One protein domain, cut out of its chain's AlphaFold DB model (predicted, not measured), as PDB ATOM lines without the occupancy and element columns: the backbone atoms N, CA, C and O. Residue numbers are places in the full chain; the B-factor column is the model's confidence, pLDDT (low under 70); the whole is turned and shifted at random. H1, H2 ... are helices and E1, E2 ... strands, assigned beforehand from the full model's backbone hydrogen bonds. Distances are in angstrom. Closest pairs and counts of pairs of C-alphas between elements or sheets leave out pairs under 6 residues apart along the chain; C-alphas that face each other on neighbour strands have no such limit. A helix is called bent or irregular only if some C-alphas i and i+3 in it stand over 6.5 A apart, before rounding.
ATOM      1  N   ASP A 120     -45.023  92.240   1.348       93.94
ATOM      2  CA  ASP A 120     -45.760  93.389   0.821       93.94
ATOM      3  C   ASP A 120     -46.708  93.973   1.870       93.94
ATOM      4  O   ASP A 120     -46.737  95.193   2.053       93.94
ATOM      5  N   ASN A 121     -47.438  93.126   2.612       93.81
ATOM      6  CA  ASN A 121     -48.297  93.595   3.701       93.81
ATOM      7  C   ASN A 121     -47.484  94.382   4.737       93.81
ATOM      8  O   ASN A 121     -47.882  95.484   5.116       93.81
ATOM      9  N   ILE A 122     -46.324  93.849   5.134       90.94
ATOM     10  CA  ILE A 122     -45.420  94.480   6.105       90.94
ATOM     11  C   ILE A 122     -44.896  95.815   5.567       90.94
ATOM     12  O   ILE A 122     -45.005  96.832   6.249       90.94
ATOM     13  N   ARG A 123     -44.385  95.843   4.327       90.00
ATOM     14  CA  ARG A 123     -43.821  97.053   3.706       90.00
ATOM     15  C   ARG A 123     -44.828  98.200   3.649       90.00
ATOM     16  O   ARG A 123     -44.444  99.352   3.835       90.00
ATOM     17  N   HIS A 124     -46.094  97.902   3.362       92.75
ATOM     18  CA  HIS A 124     -47.134  98.923   3.272       92.75
ATOM     19  C   HIS A 124     -47.668  99.347   4.644       92.75
ATOM     20  O   HIS A 124     -47.800 100.546   4.885       92.75
ATOM     21  N   ALA A 125     -47.953  98.399   5.541       93.69
ATOM     22  CA  ALA A 125     -48.591  98.695   6.824       93.69
ATOM     23  C   ALA A 125     -47.623  99.257   7.877       93.69
ATOM     24  O   ALA A 125     -48.025 100.080   8.694       93.69
ATOM     25  N   LEU A 126     -46.357  98.831   7.858       90.19
ATOM     26  CA  LEU A 126     -45.379  99.107   8.918       90.19
ATOM     27  C   LEU A 126     -44.204  99.972   8.438       90.19
ATOM     28  O   LEU A 126     -43.151 100.003   9.068       90.19
ATOM     29  N   LYS A 127     -44.373 100.713   7.332       89.06
ATOM     30  CA  LYS A 127     -43.308 101.528   6.711       89.06
ATOM     31  C   LYS A 127     -42.613 102.492   7.681       89.06
ATOM     32  O   LYS A 127     -41.434 102.771   7.513       89.06
ATOM     33  N   GLN A 128     -43.364 103.037   8.637       93.00
ATOM     34  CA  GLN A 128     -42.886 104.041   9.596       93.00
ATOM     35  C   GLN A 128     -42.653 103.462  10.995       93.00
ATOM     36  O   GLN A 128     -42.450 104.211  11.949       93.00
ATOM     37  N   THR A 129     -42.733 102.140  11.148       90.25
ATOM     38  CA  THR A 129     -42.493 101.484  12.430       90.25
ATOM     39  C   THR A 129     -40.992 101.433  12.691       90.25
ATOM     40  O   THR A 129     -40.240 100.893  11.885       90.25
ATOM     41  N   ASP A 130     -40.557 101.989  13.822       88.44
ATOM     42  CA  ASP A 130     -39.172 101.868  14.270       88.44
ATOM     43  C   ASP A 130     -38.885 100.421  14.682       88.44
ATOM     44  O   ASP A 130     -39.523  99.880  15.587       88.44
ATOM     45  N   THR A 131     -37.938  99.797  13.992       87.06
ATOM     46  CA  THR A 131     -37.499  98.421  14.244       87.06
ATOM     47  C   THR A 131     -36.122  98.356  14.898       87.06
ATOM     48  O   THR A 131     -35.576  97.265  15.062       87.06
ATOM     49  N   ARG A 132     -35.531  99.503  15.271       90.00
ATOM     50  CA  ARG A 132     -34.237  99.525  15.961       90.00
ATOM     51  C   ARG A 132     -34.327  98.743  17.267       90.00
ATOM     52  O   ARG A 132     -35.307  98.850  18.004       90.00
ATOM     53  N   GLY A 133     -33.292  97.948  17.522       89.44
ATOM     54  CA  GLY A 133     -33.234  97.083  18.693       89.44
ATOM     55  C   GLY A 133     -34.146  95.857  18.620       89.44
ATOM     56  O   GLY A 133     -34.317  95.176  19.618       89.44
ATOM     57  N   ILE A 134     -34.771  95.550  17.478       90.25
ATOM     58  CA  ILE A 134     -35.547  94.315  17.324       90.25
ATOM     59  C   ILE A 134     -34.699  93.274  16.600       90.25
ATOM     60  O   ILE A 134     -34.223  93.512  15.489       90.25
ATOM     61  N   SER A 135     -34.563  92.100  17.208       91.00
ATOM     62  CA  SER A 135     -33.948  90.926  16.594       91.00
ATOM     63  C   SER A 135     -34.873  89.715  16.724       91.00
ATOM     64  O   SER A 135     -35.799  89.692  17.538       91.00
ATOM     65  N   PHE A 136     -34.661  88.715  15.874       91.81
ATOM     66  CA  PHE A 136     -35.396  87.455  15.917       91.81
ATOM     67  C   PHE A 136     -34.405  86.316  16.098       91.81
ATOM     68  O   PHE A 136     -33.331  86.319  15.499       91.81
ATOM     69  N   VAL A 137     -34.783  85.344  16.916       93.88
ATOM     70  CA  VAL A 137     -34.059  84.085  17.096       93.88
ATOM     71  C   VAL A 137     -35.055  82.932  17.014       93.88
ATOM     72  O   VAL A 137     -36.240  83.160  17.273       93.88
ATOM     73  N   PRO A 138     -34.618  81.697  16.719       93.38
ATOM     74  CA  PRO A 138     -35.466  80.528  16.908       93.38
ATOM     75  C   PRO A 138     -36.090  80.546  18.306       93.38
ATOM     76  O   PRO A 138     -35.419  80.865  19.289       93.38
ATOM     77  N   LEU A 139     -37.379  80.222  18.422       92.38
ATOM     78  CA  LEU A 139     -38.100  80.332  19.695       92.38
ATOM     79  C   LEU A 139     -37.451  79.484  20.799       92.38
ATOM     80  O   LEU A 139     -37.449  79.886  21.957       92.38
ATOM     81  N   SER A 140     -36.848  78.352  20.434       88.94
ATOM     82  CA  SER A 140     -36.078  77.487  21.335       88.94
ATOM     83  C   SER A 140     -34.832  78.148  21.936       88.94
ATOM     84  O   SER A 140     -34.337  77.682  22.955       88.94
ATOM     85  N   GLU A 141     -34.318  79.215  21.322       91.75
ATOM     86  CA  GLU A 141     -33.137  79.973  21.761       91.75
ATOM     87  C   GLU A 141     -33.506  81.274  22.499       91.75
ATOM     88  O   GLU A 141     -32.635  82.029  22.943       91.75
ATOM     89  N   ALA A 142     -34.800  81.589  22.606       92.12
ATOM     90  CA  ALA A 142     -35.264  82.750  23.348       92.12
ATOM     91  C   ALA A 142     -35.360  82.428  24.849       92.12
ATOM     92  O   ALA A 142     -36.003  81.463  25.267       92.12
ATOM     93  N   GLU A 143     -34.733  83.266  25.676       91.19
ATOM     94  CA  GLU A 143     -34.780  83.130  27.132       91.19
ATOM     95  C   GLU A 143     -36.227  83.229  27.641       91.19
ATOM     96  O   GLU A 143     -36.983  84.122  27.252       91.19
ATOM     97  N   GLY A 144     -36.633  82.284  28.493       92.62
ATOM     98  CA  GLY A 144     -37.987  82.230  29.055       92.62
ATOM     99  C   GLY A 144     -39.097  81.890  28.049       92.62
ATOM    100  O   GLY A 144     -40.277  82.141  28.327       92.62
ATOM    101  N   ALA A 145     -38.754  81.366  26.863       93.06
ATOM    102  CA  ALA A 145     -39.721  81.054  25.812       93.06
ATOM    103  C   ALA A 145     -40.766  80.024  26.248       93.06
ATOM    104  O   ALA A 145     -41.953  80.203  25.974       93.06
ATOM    105  N   ALA A 146     -40.347  78.972  26.954       94.19
ATOM    106  CA  ALA A 146     -41.239  77.907  27.393       94.19
ATOM    107  C   ALA A 146     -42.312  78.436  28.362       94.19
ATOM    108  O   ALA A 146     -43.511  78.255  28.144       94.19
ATOM    109  N   GLU A 147     -41.904  79.190  29.384       95.12
ATOM    110  CA  GLU A 147     -42.818  79.803  30.346       95.12
ATOM    111  C   GLU A 147     -43.705  80.849  29.673       95.12
ATOM    112  O   GLU A 147     -44.895  80.950  29.981       95.12
ATOM    113  N   PHE A 148     -43.155  81.632  28.739       93.38
ATOM    114  CA  PHE A 148     -43.944  82.568  27.949       93.38
ATOM    115  C   PHE A 148     -45.040  81.845  27.159       93.38
ATOM    116  O   PHE A 148     -46.197  82.263  27.226       93.38
ATOM    117  N   MET A 149     -44.707  80.756  26.461       93.94
ATOM    118  CA  MET A 149     -45.667  79.955  25.702       93.94
ATOM    119  C   MET A 149     -46.769  79.382  26.593       93.94
ATOM    120  O   MET A 149     -47.944  79.514  26.247       93.94
ATOM    121  N   CYS A 150     -46.421  78.805  27.750       95.50
ATOM    122  CA  CYS A 150     -47.413  78.316  28.707       95.50
ATOM    123  C   CYS A 150     -48.350  79.446  29.157       95.50
ATOM    124  O   CYS A 150     -49.568  79.319  29.024       95.50
ATOM    125  N   ARG A 151     -47.803  80.606  29.554       95.50
ATOM    126  CA  ARG A 151     -48.611  81.774  29.945       95.50
ATOM    127  C   ARG A 151     -49.521  82.274  28.824       95.50
ATOM    128  O   ARG A 151     -50.648  82.675  29.102       95.50
ATOM    129  N   GLN A 152     -49.066  82.303  27.568       94.56
ATOM    130  CA  GLN A 152     -49.935  82.718  26.456       94.56
ATOM    131  C   GLN A 152     -51.015  81.677  26.152       94.56
ATOM    132  O   GLN A 152     -52.153  82.052  25.872       94.56
ATOM    133  N   ASN A 153     -50.685  80.384  26.225       94.94
ATOM    134  CA  ASN A 153     -51.652  79.304  26.060       94.94
ATOM    135  C   ASN A 153     -52.772  79.405  27.107       94.94
ATOM    136  O   ASN A 153     -53.944  79.294  26.754       94.94
ATOM    137  N   GLU A 154     -52.423  79.714  28.356       95.69
ATOM    138  CA  GLU A 154     -53.376  79.793  29.466       95.69
ATOM    139  C   GLU A 154     -54.350  80.978  29.402       95.69
ATOM    140  O   GLU A 154     -55.422  80.931  30.001       95.69
ATOM    141  N   LYS A 155     -54.030  82.025  28.630       94.81
ATOM    142  CA  LYS A 155     -54.930  83.174  28.407       94.81
ATOM    143  C   LYS A 155     -56.111  82.861  27.488       94.81
ATOM    144  O   LYS A 155     -57.004  83.693  27.332       94.81
ATOM    145  N   ARG A 156     -56.100  81.711  26.812       92.94
ATOM    146  CA  ARG A 156     -57.153  81.327  25.867       92.94
ATOM    147  C   ARG A 156     -58.409  80.896  26.641       92.94
ATOM    148  O   ARG A 156     -58.275  80.267  27.687       92.94
ATOM    149  N   PRO A 157     -59.628  81.146  26.121       91.94
ATOM    150  CA  PRO A 157     -60.869  80.681  26.757       91.94
ATOM    151  C   PRO A 157     -60.931  79.159  26.954       91.94
ATOM    152  O   PRO A 157     -61.593  78.667  27.869       91.94
ATOM    153  N   SER A 158     -60.241  78.422  26.082       94.06
ATOM    154  CA  SER A 158     -59.977  76.999  26.223       94.06
ATOM    155  C   SER A 158     -58.542  76.677  25.817       94.06
ATOM    156  O   SER A 158     -58.013  77.226  24.844       94.06
ATOM    157  N   TRP A 159     -57.901  75.788  26.570       95.56
ATOM    158  CA  TRP A 159     -56.516  75.391  26.340       95.56
ATOM    159  C   TRP A 159     -56.259  73.971  26.836       95.56
ATOM    160  O   TRP A 159     -56.997  73.461  27.673       95.56
ATOM    161  N   VAL A 160     -55.180  73.339  26.365       95.38
ATOM    162  CA  VAL A 160     -54.663  72.072  26.923       95.38
ATOM    163  C   VAL A 160     -53.477  72.358  27.844       95.38
ATOM    164  O   VAL A 160     -52.662  73.212  27.492       95.38
ATOM    165  N   THR A 161     -53.393  71.702  29.010       93.12
ATOM    166  CA  THR A 161     -52.304  71.928  29.979       93.12
ATOM    167  C   THR A 161     -50.976  71.644  29.296       93.12
ATOM    168  O   THR A 161     -50.761  70.536  28.797       93.12
ATOM    169  N   ARG A 162     -50.084  72.637  29.268       93.06
ATOM    170  CA  ARG A 162     -48.722  72.502  28.745       93.06
ATOM    171  C   ARG A 162     -47.735  72.739  29.874       93.06
ATOM    172  O   ARG A 162     -47.970  73.601  30.715       93.06
ATOM    173  N   VAL A 163     -46.652  71.975  29.872       90.31
ATOM    174  CA  VAL A 163     -45.570  72.118  30.844       90.31
ATOM    175  C   VAL A 163     -44.312  72.592  30.108       90.31
ATOM    176  O   VAL A 163     -44.144  72.240  28.932       90.31
ATOM    177  N   PRO A 164     -43.462  73.429  30.726       89.88
ATOM    178  CA  PRO A 164     -42.305  74.011  30.046       89.88
ATOM    179  C   PRO A 164     -41.389  72.978  29.372       89.88
ATOM    180  O   PRO A 164     -40.843  73.246  28.305       89.88
ATOM    181  N   GLU A 165     -41.295  71.772  29.933       86.44
ATOM    182  CA  GLU A 165     -40.423  70.690  29.465       86.44
ATOM    183  C   GLU A 165     -40.800  70.169  28.072       86.44
ATOM    184  O   GLU A 165     -39.946  69.649  27.361       86.44
ATOM    185  N   ASN A 166     -42.069  70.297  27.658       87.06
ATOM    186  CA  ASN A 166     -42.540  69.774  26.370       87.06
ATOM    187  C   ASN A 166     -43.119  70.833  25.426       87.06
ATOM    188  O   ASN A 166     -43.360  70.537  24.254       87.06
ATOM    189  N   VAL A 167     -43.339  72.064  25.891       91.44
ATOM    190  CA  VAL A 167     -44.030  73.089  25.095       91.44
ATOM    191  C   VAL A 167     -43.230  73.530  23.865       91.44
ATOM    192  O   VAL A 167     -43.822  73.804  22.822       91.44
ATOM    193  N   LEU A 168     -41.895  73.515  23.935       89.19
ATOM    194  CA  LEU A 168     -41.040  73.817  22.781       89.19
ATOM    195  C   LEU A 168     -41.087  72.705  21.722       89.19
ATOM    196  O   LEU A 168     -41.145  73.001  20.532       89.19
ATOM    197  N   ALA A 169     -41.169  71.435  22.132       87.75
ATOM    198  CA  ALA A 169     -41.369  70.318  21.203       87.75
ATOM    199  C   ALA A 169     -42.741  70.394  20.503       87.75
ATOM    200  O   ALA A 169     -42.885  70.012  19.343       87.75
ATOM    201  N   ILE A 170     -43.756  70.942  21.182       89.62
ATOM    202  CA  ILE A 170     -45.061  71.228  20.568       89.62
ATOM    203  C   ILE A 170     -44.934  72.325  19.507       89.62
ATOM    204  O   ILE A 170     -45.528  72.193  18.443       89.62
ATOM    205  N   ALA A 171     -44.138  73.371  19.756       87.94
ATOM    206  CA  ALA A 171     -43.905  74.448  18.789       87.94
ATOM    207  C   ALA A 171     -43.220  73.973  17.494       87.94
ATOM    208  O   ALA A 171     -43.360  74.621  16.464       87.94
ATOM    209  N   ALA A 172     -42.496  72.853  17.553       84.00
ATOM    210  CA  ALA A 172     -41.831  72.235  16.407       84.00
ATOM    211  C   ALA A 172     -42.703  71.193  15.673       84.00
ATOM    212  O   ALA A 172     -42.284  70.625  14.662       84.00
ATOM    213  N   THR A 173     -43.916  70.913  16.170       87.69
ATOM    214  CA  THR A 173     -44.812  69.908  15.578       87.69
ATOM    215  C   THR A 173     -45.146  70.265  14.129       87.69
ATOM    216  O   THR A 173     -45.304  71.431  13.781       87.69
ATOM    217  N   ALA A 174     -45.257  69.250  13.271       83.62
ATOM    218  CA  ALA A 174     -45.481  69.397  11.834       83.62
ATOM    219  C   ALA A 174     -44.410  70.244  11.115       83.62
ATOM    220  O   ALA A 174     -44.691  70.848  10.078       83.62
ATOM    221  N   ASN A 175     -43.176  70.241  11.638       81.44
ATOM    222  CA  ASN A 175     -42.045  71.034  11.149       81.44
ATOM    223  C   ASN A 175     -42.315  72.548  11.157       81.44
ATOM    224  O   ASN A 175     -41.781  73.284  10.319       81.44
ATOM    225  N   GLU A 176     -43.163  73.020  12.074       85.94
ATOM    226  CA  GLU A 176     -43.357  74.450  12.282       85.94
ATOM    227  C   GLU A 176     -42.053  75.095  12.780       85.94
ATOM    228  O   GLU A 176     -41.327  74.551  13.612       85.94
ATOM    229  N   LYS A 177     -41.732  76.265  12.219       86.12
ATOM    230  CA  LYS A 177     -40.584  77.080  12.624       86.12
ATOM    231  C   LYS A 177     -41.117  78.273  13.392       86.12
ATOM    232  O   LYS A 177     -41.646  79.207  12.794       86.12
ATOM    233  N   ALA A 178     -41.037  78.193  14.712       90.19
ATOM    234  CA  ALA A 178     -41.431  79.283  15.581       90.19
ATOM    235  C   ALA A 178     -40.220  80.173  15.880       90.19
ATOM    236  O   ALA A 178     -39.172  79.671  16.285       90.19
ATOM    237  N   ASP A 179     -40.393  81.485  15.737       91.50
ATOM    238  CA  ASP A 179     -39.381  82.492  16.056       91.50
ATOM    239  C   ASP A 179     -39.804  83.309  17.285       91.50
ATOM    240  O   ASP A 179     -40.978  83.646  17.468       91.50
ATOM    241  N   GLY A 180     -38.834  83.639  18.135       91.38
ATOM    242  CA  GLY A 180     -38.965  84.581  19.238       91.38
ATOM    243  C   GLY A 180     -38.442  85.960  18.839       91.38
ATOM    244  O   GLY A 180     -37.358  86.084  18.275       91.38
ATOM    245  N   MET A 181     -39.200  87.009  19.161       89.62
ATOM    246  CA  MET A 181     -38.767  88.397  18.989       89.62
ATOM    247  C   MET A 181     -38.069  88.883  20.261       89.62
ATOM    248  O   MET A 181     -38.665  88.860  21.341       89.62
ATOM    249  N   LYS A 182     -36.838  89.369  20.126       86.62
ATOM    250  CA  LYS A 182     -36.096  90.063  21.179       86.62
ATOM    251  C   LYS A 182     -36.149  91.564  20.930       86.62
ATOM    252  O   LYS A 182     -36.152  92.020  19.786       86.62
ATOM    253  N   LYS A 183     -36.217  92.325  22.019       80.56
ATOM    254  CA  LYS A 183     -36.004  93.769  21.997       80.56
ATOM    255  C   LYS A 183     -34.701  94.043  22.732       80.56
ATOM    256  O   LYS A 183     -34.702  94.213  23.950       80.56
ATOM    257  N   ASP A 184     -33.615  94.003  21.983       74.00
ATOM    258  CA  ASP A 184     -32.290  94.399  22.431       74.00
ATOM    259  C   ASP A 184     -32.313  95.933  22.512       74.00
ATOM    260  O   ASP A 184     -32.439  96.610  21.494       74.00
TER     261      ASP A 184
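Overview. This is residues 120 to 184 of the 185 residues of the protein "GNAT family N-acetyltransferase" of Adlercreutzia equolifaciens (UniProt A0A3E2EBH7). A two-stranded ribbon, E1 beside E3, joins two unlike ends: on one side H2 and H3, set nearly at right angles, with E2 beyond the far end of H2; on the other a free arm, residues 120 to 130, that sticks out and holds H1. The printed part has 65 residues, with three named helices and three named strands in the order H1, E1, H2, E2, H3, E3; the class is mixed, helices and strands, and the sheet E1 - E3 is antiparallel. The whole is loose, with a radius of gyration of the C-alphas of 14.4 A, and only just elongated, spanning 39 by 26 by 22 A.

Along the chain. Strand E1, residues 134 to 138, is 13.8 A long and begins at C-alpha 134 (-35.547, 94.315, 17.324). E3, residues 179 to 183, is 13.2 A long and ends at C-alpha 183 (-36.004, 93.769, 21.997). H2 covers residues 145 to 154 over 14.2 A, and H3 residues 164 to 171 over 11.4 A. E2 is residues 158 to 160. H1, residues 120 to 125, begins at C-alpha 120 (-45.760, 93.389, 0.821).

Arrangement. E1 and E3 are antiparallel at 150 degrees; N 135 and O 182 are 3.0 A apart, N 180 and O 137 2.8 A, both within hydrogen-bond range. The closest C-alphas of H2 and E3, Ala 145 and Gly 180, are 7.5 A apart. H2 and H3 touch, about perpendicular at 82 degrees, closest at the C-alphas of Ala 146 and Pro 164, 4.8 A. E2 pairs with no named strand; its closest C-alpha to H2 is Trp 159, 6.2 A from that of Asn 153. E2 and H3 are apart, and so are H1 and H2. Every O i to N i+4 pair is within hydrogen-bond range in H1 and H2, but 2 of 4 in H3, which is irregular, with C-alphas 165 and 168 7.4 A apart.

Size, cuts and confidence. The C-alphas of Gln 128 and Thr 161, the two farthest apart, are 39.2 A from each other. Without residues 120 to 130, which stand free, the body spans 36 by 24 by 17 A. The printed part has no cut and no long link. Its mean pLDDT is 90.6, and no printed residue is under 70.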